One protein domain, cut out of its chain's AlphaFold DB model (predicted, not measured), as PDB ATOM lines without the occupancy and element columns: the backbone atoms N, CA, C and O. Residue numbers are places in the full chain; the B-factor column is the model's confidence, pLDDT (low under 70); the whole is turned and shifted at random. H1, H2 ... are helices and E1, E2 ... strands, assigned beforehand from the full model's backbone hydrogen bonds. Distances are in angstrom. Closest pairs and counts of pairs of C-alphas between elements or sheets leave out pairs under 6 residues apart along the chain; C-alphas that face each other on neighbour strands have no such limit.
ATOM      1  N   GLN A   9     170.103 192.912 198.817       96.19
ATOM      2  CA  GLN A   9     169.971 193.790 197.653       96.19
ATOM      3  C   GLN A   9     170.785 193.262 196.475       96.19
ATOM      4  O   GLN A   9     170.303 193.267 195.344       96.19
ATOM      5  N   GLU A  10     171.984 192.742 196.731       96.50
ATOM      6  CA  GLU A  10     172.767 192.071 195.698       96.50
ATOM      7  C   GLU A  10     172.063 190.809 195.164       96.50
ATOM      8  O   GLU A  10     172.098 190.568 193.956       96.50
ATOM      9  N   LEU A  11     171.385 190.038 196.027       96.00
ATOM     10  CA  LEU A  11     170.576 188.882 195.607       96.00
ATOM     11  C   LEU A  11     169.421 189.290 194.698       96.00
ATOM     12  O   LEU A  11     169.240 188.707 193.632       96.00
ATOM     13  N   LYS A  12     168.676 190.335 195.071       95.25
ATOM     14  CA  LYS A  12     167.631 190.912 194.210       95.25
ATOM     15  C   LYS A  12     168.191 191.450 192.893       95.25
ATOM     16  O   LYS A  12     167.500 191.440 191.879       95.25
ATOM     17  N   GLY A  13     169.448 191.894 192.902       95.25
ATOM     18  CA  GLY A  13     170.210 192.286 191.718       95.25
ATOM     19  C   GLY A  13     170.711 191.119 190.857       95.25
ATOM     20  O   GLY A  13     171.374 191.366 189.852       95.25
ATOM     21  N   GLY A  14     170.413 189.868 191.226       93.31
ATOM     22  CA  GLY A  14     170.746 188.669 190.454       93.31
ATOM     23  C   GLY A  14     172.114 188.059 190.763       93.31
ATOM     24  O   GLY A  14     172.600 187.243 189.984       93.31
ATOM     25  N   LYS A  15     172.765 188.448 191.866       95.06
ATOM     26  CA  LYS A  15     174.024 187.826 192.299       95.06
ATOM     27  C   LYS A  15     173.768 186.447 192.911       95.06
ATOM     28  O   LYS A  15     172.771 186.243 193.597       95.06
ATOM     29  N   ASP A  16     174.703 185.520 192.705       94.50
ATOM     30  CA  ASP A  16     174.586 184.152 193.213       94.50
ATOM     31  C   ASP A  16     174.539 184.107 194.743       94.50
ATOM     32  O   ASP A  16     175.344 184.740 195.437       94.50
ATOM     33  N   PHE A  17     173.631 183.299 195.282       95.31
ATOM     34  CA  PHE A  17     173.481 183.141 196.720       95.31
ATOM     35  C   PHE A  17     174.523 182.192 197.309       95.31
ATOM     36  O   PHE A  17     174.788 181.109 196.788       95.31
ATOM     37  N   THR A  18     175.106 182.585 198.443       93.25
ATOM     38  CA  THR A  18     176.163 181.814 199.118       93.25
ATOM     39  C   THR A  18     175.719 180.406 199.492       93.25
ATOM     40  O   THR A  18     176.527 179.481 199.443       93.25
ATOM     41  N   TRP A  19     174.444 180.220 199.833       92.81
ATOM     42  CA  TRP A  19     173.973 178.976 200.443       92.81
ATOM     43  C   TRP A  19     173.210 178.043 199.504       92.81
ATOM     44  O   TRP A  19     172.888 176.930 199.917       92.81
ATOM     45  N   GLY A  20     172.932 178.448 198.264       94.12
ATOM     46  CA  GLY A  20     172.219 177.590 197.325       94.12
ATOM     47  C   GLY A  20     171.742 178.293 196.063       94.12
ATOM     48  O   GLY A  20     172.024 179.466 195.834       94.12
ATOM     49  N   LEU A  21     170.950 177.569 195.280       95.62
ATOM     50  CA  LEU A  21     170.208 178.103 194.146       95.62
ATOM     51  C   LEU A  21     168.911 178.753 194.642       95.62
ATOM     52  O   LEU A  21     168.047 178.060 195.183       95.62
ATOM     53  N   VAL A  22     168.782 180.071 194.463       97.31
ATOM     54  CA  VAL A  22     167.575 180.828 194.837       97.31
ATOM     55  C   VAL A  22     166.394 180.390 193.980       97.31
ATOM     56  O   VAL A  22     166.519 180.229 192.768       97.31
ATOM     57  N   ILE A  23     165.249 180.220 194.630       97.75
ATOM     58  CA  ILE A  23     163.969 179.918 193.989       97.75
ATOM     59  C   ILE A  23     163.050 181.124 194.076       97.75
ATOM     60  O   ILE A  23     162.462 181.502 193.068       97.75
ATOM     61  N   ASP A  24     162.953 181.721 195.265       97.88
ATOM     62  CA  ASP A  24     162.123 182.897 195.495       97.88
ATOM     63  C   ASP A  24     162.643 183.737 196.671       97.88
ATOM     64  O   ASP A  24     163.422 183.262 197.508       97.88
ATOM     65  N   ILE A  25     162.205 184.994 196.731       97.88
ATOM     66  CA  ILE A  25     162.439 185.913 197.846       97.88
ATOM     67  C   ILE A  25     161.078 186.391 198.352       97.88
ATOM     68  O   ILE A  25     160.436 187.252 197.755       97.88
ATOM     69  N   HIS A  26     160.660 185.847 199.492       97.12
ATOM     70  CA  HIS A  26     159.399 186.183 200.149       97.12
ATOM     71  C   HIS A  26     159.579 187.442 200.993       97.12
ATOM     72  O   HIS A  26     160.453 187.466 201.856       97.12
ATOM     73  N   GLU A  27     158.749 188.465 200.799       96.06
ATOM     74  CA  GLU A  27     158.833 189.721 201.557       96.06
ATOM     75  C   GLU A  27     157.534 190.027 202.302       96.06
ATOM     76  O   GLU A  27     156.451 190.050 201.717       96.06
ATOM     77  N   VAL A  28     157.650 190.304 203.603       93.81
ATOM     78  CA  VAL A  28     156.528 190.688 204.465       93.81
ATOM     79  C   VAL A  28     156.976 191.815 205.388       93.81
ATOM     80  O   VAL A  28     157.621 191.594 206.413       93.81
ATOM     81  N   GLY A  29     156.615 193.047 205.028       93.56
ATOM     82  CA  GLY A  29     157.006 194.237 205.779       93.56
ATOM     83  C   GLY A  29     158.527 194.379 205.863       93.56
ATOM     84  O   GLY A  29     159.190 194.613 204.862       93.56
ATOM     85  N   GLU A  30     159.067 194.253 207.072       93.31
ATOM     86  CA  GLU A  30     160.502 194.372 207.375       93.31
ATOM     87  C   GLU A  30     161.277 193.049 207.295       93.31
ATOM     88  O   GLU A  30     162.493 193.019 207.511       93.31
ATOM     89  N   TYR A  31     160.577 191.952 207.015       95.19
ATOM     90  CA  TYR A  31     161.141 190.615 206.951       95.19
ATOM     91  C   TYR A  31     161.266 190.167 205.503       95.19
ATOM     92  O   TYR A  31     160.361 190.389 204.694       95.19
ATOM     93  N   ALA A  32     162.361 189.478 205.203       97.31
ATOM     94  CA  ALA A  32     162.513 188.764 203.948       97.31
ATOM     95  C   ALA A  32     163.008 187.339 204.200       97.31
ATOM     96  O   ALA A  32     163.736 187.084 205.160       97.31
ATOM     97  N   VAL A  33     162.617 186.408 203.338       97.81
ATOM     98  CA  VAL A  33     163.053 185.013 203.382       97.81
ATOM     99  C   VAL A  33     163.465 184.589 201.981       97.81
ATOM    100  O   VAL A  33     162.655 184.580 201.062       97.81
ATOM    101  N   VAL A  34     164.731 184.220 201.827       98.25
ATOM    102  CA  VAL A  34     165.252 183.595 200.615       98.25
ATOM    103  C   VAL A  34     164.965 182.104 200.693       98.25
ATOM    104  O   VAL A  34     165.479 181.403 201.567       98.25
ATOM    105  N   GLU A  35     164.149 181.619 199.769       98.25
ATOM    106  CA  GLU A  35     163.922 180.198 199.558       98.25
ATOM    107  C   GLU A  35     164.929 179.663 198.541       98.25
ATOM    108  O   GLU A  35     165.096 180.225 197.456       98.25
ATOM    109  N   SER A  36     165.612 178.570 198.880       97.69
ATOM    110  CA  SER A  36     166.633 177.993 198.010       97.69
ATOM    111  C   SER A  36     166.723 176.474 198.084       97.69
ATOM    112  O   SER A  36     166.322 175.831 199.060       97.69
ATOM    113  N   HIS A  37     167.298 175.907 197.026       97.44
ATOM    114  CA  HIS A  37     167.840 174.561 197.031       97.44
ATOM    115  C   HIS A  37     169.285 174.677 197.511       97.44
ATOM    116  O   HIS A  37     170.085 175.343 196.841       97.44
ATOM    117  N   PRO A  38     169.638 174.112 198.677       95.12
ATOM    118  CA  PRO A  38     170.963 174.301 199.236       95.12
ATOM    119  C   PRO A  38     172.016 173.587 198.391       95.12
ATOM    120  O   PRO A  38     171.720 172.641 197.660       95.12
ATOM    121  N   TRP A  39     173.272 173.998 198.530       93.56
ATOM    122  CA  TRP A  39     174.359 173.193 197.989       93.56
ATOM    123  C   TRP A  39     174.475 171.855 198.736       93.56
ATOM    124  O   TRP A  39     174.345 171.808 199.963       93.56
ATOM    125  N   LYS A  40     174.778 170.770 198.019       92.25
ATOM    126  CA  LYS A  40     175.136 169.484 198.623       92.25
ATOM    127  C   LYS A  40     176.414 169.650 199.440       92.25
ATOM    128  O   LYS A  40     177.391 170.243 198.974       92.25
ATOM    129  N   VAL A  41     176.414 169.076 200.637       86.75
ATOM    130  CA  VAL A  41     177.558 169.054 201.554       86.75
ATOM    131  C   VAL A  41     178.129 167.645 201.573       86.75
ATOM    132  O   VAL A  41     177.384 166.686 201.778       86.75
ATOM    133  N   GLU A  42     179.441 167.516 201.404       80.50
ATOM    134  CA  GLU A  42     180.144 166.236 201.498       80.50
ATOM    135  C   GLU A  42     181.032 166.228 202.747       80.50
ATOM    136  O   GLU A  42     181.710 167.207 203.057       80.50
ATOM    137  N   GLY A  43     180.970 165.154 203.541       75.31
ATOM    138  CA  GLY A  43     181.799 165.007 204.746       75.31
ATOM    139  C   GLY A  43     181.589 166.066 205.842       75.31
ATOM    140  O   GLY A  43     182.406 166.166 206.752       75.31
ATOM    141  N   GLY A  44     180.518 166.866 205.771       67.25
ATOM    142  CA  GLY A  44     180.199 167.912 206.752       67.25
ATOM    143  C   GLY A  44     181.064 169.175 206.660       67.25
ATOM    144  O   GLY A  44     180.894 170.077 207.477       67.25
ATOM    145  N   ILE A  45     181.971 169.265 205.681       60.69
ATOM    146  CA  ILE A  45     182.889 170.395 205.525       60.69
ATOM    147  C   ILE A  45     182.830 170.873 204.077       60.69
ATOM    148  O   ILE A  45     183.450 170.301 203.188       60.69
ATOM    149  N   GLY A  46     182.117 171.973 203.862       64.62
ATOM    150  CA  GLY A  46     182.092 172.667 202.580       64.62
ATOM    151  C   GLY A  46     181.038 172.160 201.596       64.62
ATOM    152  O   GLY A  46     180.554 171.032 201.647       64.62
ATOM    153  N   SER A  47     180.656 173.070 200.706       77.12
ATOM    154  CA  SER A  47     179.779 172.798 199.573       77.12
ATOM    155  C   SER A  47     180.563 172.079 198.474       77.12
ATOM    156  O   SER A  47     181.694 172.450 198.169       77.12
ATOM    157  N   THR A  48     179.934 171.088 197.849       79.38
ATOM    158  CA  THR A  48     180.441 170.423 196.633       79.38
ATOM    159  C   THR A  48     180.272 171.282 195.374       79.38
ATOM    160  O   THR A  48     180.792 170.943 194.315       79.38
ATOM    161  N   GLY A  49     179.531 172.392 195.466       82.62
ATOM    162  CA  GLY A  49     179.100 173.201 194.324       82.62
ATOM    163  C   GLY A  49     177.902 172.619 193.565       82.62
ATOM    164  O   GLY A  49     177.369 173.285 192.682       82.62
ATOM    165  N   GLU A  50     177.445 171.413 193.910       91.19
ATOM    166  CA  GLU A  50     176.231 170.822 193.348       91.19
ATOM    167  C   GLU A  50     174.987 171.248 194.129       91.19
ATOM    168  O   GLU A  50     175.030 171.397 195.348       91.19
ATOM    169  N   VAL A  51     173.853 171.399 193.444       94.12
ATOM    170  CA  VAL A  51     172.558 171.709 194.073       94.12
ATOM    171  C   VAL A  51     171.911 170.429 194.617       94.12
ATOM    172  O   VAL A  51     171.862 169.409 193.929       94.12
ATOM    173  N   ASP A  52     171.388 170.485 195.841       95.12
ATOM    174  CA  ASP A  52     170.525 169.458 196.431       95.12
ATOM    175  C   ASP A  52     169.051 169.798 196.144       95.12
ATOM    176  O   ASP A  52     168.404 170.539 196.888       95.12
ATOM    177  N   PHE A  53     168.525 169.291 195.023       95.62
ATOM    178  CA  PHE A  53     167.145 169.557 194.591       95.62
ATOM    179  C   PHE A  53     166.080 168.888 195.475       95.62
ATOM    180  O   PHE A  53     164.918 169.292 195.423       95.62
ATOM    181  N   ASP A  54     166.463 167.926 196.319       95.31
ATOM    182  CA  ASP A  54     165.545 167.225 197.224       95.31
ATOM    183  C   ASP A  54     165.300 168.004 198.526       95.31
ATOM    184  O   ASP A  54     164.418 167.657 199.314       95.31
ATOM    185  N   LYS A  55     166.071 169.072 198.768       94.75
ATOM    186  CA  LYS A  55     165.950 169.908 199.964       94.75
ATOM    187  C   LYS A  55     165.497 171.318 199.628       94.75
ATOM    188  O   LYS A  55     165.875 171.897 198.612       94.75
ATOM    189  N   ARG A  56     164.737 171.896 200.554       96.69
ATOM    190  CA  ARG A  56     164.402 173.321 200.602       96.69
ATOM    191  C   ARG A  56     164.965 173.912 201.882       96.69
ATOM    192  O   ARG A  56     164.948 173.264 202.925       96.69
ATOM    193  N   ARG A  57     165.486 175.131 201.795       97.25
ATOM    194  CA  ARG A  57     165.923 175.918 202.948       97.25
ATOM    195  C   ARG A  57     165.385 177.332 202.828       97.25
ATOM    196  O   ARG A  57     165.319 177.885 201.734       97.25
ATOM    197  N   TYR A  58     165.047 177.903 203.975       97.31
ATOM    198  CA  TYR A  58     164.447 179.225 204.091       97.31
ATOM    199  C   TYR A  58     165.364 180.098 204.937       97.31
ATOM    200  O   TYR A  58     165.386 179.982 206.161       97.31
ATOM    201  N   HIS A  59     166.189 180.904 204.274       96.56
ATOM    202  CA  HIS A  59     167.181 181.767 204.905       96.56
ATOM    203  C   HIS A  59     166.603 183.153 205.137       96.56
ATOM    204  O   HIS A  59     166.086 183.764 204.205       96.56
ATOM    205  N   TYR A  60     166.666 183.650 206.364       94.88
ATOM    206  CA  TYR A  60     165.810 184.758 206.758       94.88
ATOM    207  C   TYR A  60     166.570 186.026 207.149       94.88
ATOM    208  O   TYR A  60     167.700 185.990 207.638       94.88
ATOM    209  N   TYR A  61     165.916 187.155 206.894       95.31
ATOM    210  CA  TYR A  61     166.441 188.509 206.987       95.31
ATOM    211  C   TYR A  61     165.479 189.384 207.782       95.31
ATOM    212  O   TYR A  61     164.260 189.288 207.632       95.31
ATOM    213  N   THR A  62     166.028 190.296 208.578       93.44
ATOM    214  CA  THR A  62     165.261 191.294 209.335       93.44
ATOM    215  C   THR A  62     165.848 192.677 209.088       93.44
ATOM    216  O   THR A  62     167.058 192.860 209.210       93.44
ATOM    217  N   ASP A  63     165.011 193.653 208.732       92.69
ATOM    218  CA  ASP A  63     165.433 195.022 208.391       92.69
ATOM    219  C   ASP A  63     166.514 195.044 207.288       92.69
ATOM    220  O   ASP A  63     167.477 195.813 207.335       92.69
ATOM    221  N   GLY A  64     166.391 194.131 206.316       91.06
ATOM    222  CA  GLY A  64     167.353 193.943 205.225       91.06
ATOM    223  C   GLY A  64     168.688 193.306 205.634       91.06
ATOM    224  O   GLY A  64     169.566 193.161 204.787       91.06
ATOM    225  N   LYS A  65     168.859 192.915 206.903       91.62
ATOM    226  CA  LYS A  65     170.088 192.299 207.418       91.62
ATOM    227  C   LYS A  65     169.961 190.786 207.493       91.62
ATOM    228  O   LYS A  65     168.959 190.268 207.982       91.62
ATOM    229  N   ASP A  66     171.008 190.110 207.038       93.38
ATOM    230  CA  ASP A  66     171.184 188.662 207.140       93.38
ATOM    231  C   ASP A  66     171.190 188.223 208.619       93.38
ATOM    232  O   ASP A  66     171.986 188.719 209.423       93.38
ATOM    233  N   CYS A  67     170.297 187.299 208.990       90.44
ATOM    234  CA  CYS A  67     170.242 186.725 210.339       90.44
ATOM    235  C   CYS A  67     171.163 185.499 210.519       90.44
ATOM    236  O   CYS A  67     171.239 184.943 211.617       90.44
ATOM    237  N   SER A  68     171.862 185.071 209.466       90.88
ATOM    238  CA  SER A  68     172.786 183.934 209.397       90.88
ATOM    239  C   SER A  68     172.150 182.608 209.832       90.88
ATOM    240  O   SER A  68     172.717 181.798 210.582       90.88
ATOM    241  N   ARG A  69     170.902 182.399 209.404       89.56
ATOM    242  CA  ARG A  69     170.066 181.275 209.828       89.56
ATOM    243  C   ARG A  69     169.118 180.845 208.723       89.56
ATOM    244  O   ARG A  69     168.556 181.674 208.015       89.56
ATOM    245  N   SER A  70     168.926 179.533 208.640       92.69
ATOM    246  CA  SER A  70     167.948 178.915 207.756       92.69
ATOM    247  C   SER A  70     167.073 177.938 208.531       92.69
ATOM    248  O   SER A  70     167.543 177.299 209.474       92.69
ATOM    249  N   THR A  71     165.828 177.796 208.099       93.75
ATOM    250  CA  THR A  71     164.878 176.787 208.583       93.75
ATOM    251  C   THR A  71     164.459 175.863 207.440       93.75
ATOM    252  O   THR A  71     164.821 176.082 206.279       93.75
ATOM    253  N   ASP A  72     163.712 174.814 207.775       94.44
ATOM    254  CA  ASP A  72     163.195 173.829 206.814       94.44
ATOM    255  C   ASP A  72     161.794 174.171 206.284       94.44
ATOM    256  O   ASP A  72     161.267 173.472 205.423       94.44
ATOM    257  N   SER A  73     161.196 175.266 206.761       94.94
ATOM    258  CA  SER A  73     159.885 175.756 206.327       94.94
ATOM    259  C   SER A  73     159.822 177.284 206.330       94.94
ATOM    260  O   SER A  73     160.499 177.943 207.131       94.94
TER     261      SER A  73
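What this domain is: This is residues 9 to 73 of the 102 residues of an uncharacterized protein of marine sediment metagenome (UniProt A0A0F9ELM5). One strongly twisted antiparallel sheet is built along the long strand E2, with E1 on one side, E4 and then E5 on the other, and short E3 beside E2's last residues. The small helix H1 only grazes it. The 65 printed residues run H1 E1 E2 E3 E4 E5, mostly strand, compact with a radius of gyration of the C-alphas of 11.9 A, spanning 37 by 23 by 19 A.

Where its parts are: H1, residues 9 to 12, begins at C-alpha 9 (169.971, 193.790, 197.653). E1, residues 20 to 28, is 21.7 A long; E2, residues 31 to 41, is 27.6 A and bends by 57 degrees at residue 37. E3 is residues 47 to 51, E4 57 to 62, and E5 65 to 71, ending at C-alpha 71 (164.878, 176.787, 208.583).

How they stand to each other: E1, E2 and E3 form a meander, each strand the antiparallel neighbour of the one before. Within hydrogen-bond range are N 23 and O 35 of E1 and E2, 2.8 A, N 40 and O 50 of E2 and E3, 2.8 A, N 34 and O 59 of E2 and E4, 2.8 A, and N 62 and O 65 of the hairpin E4 and E5, 3.0 A. H1 is too short for an O i to N i+4 pair.

The domain as a whole: The C-alphas farthest apart, of Gly 29 and Gly 43, are 38.3 A apart. The printed part has no cut and no long link; pLDDT is under 70 at residues 44 to 46.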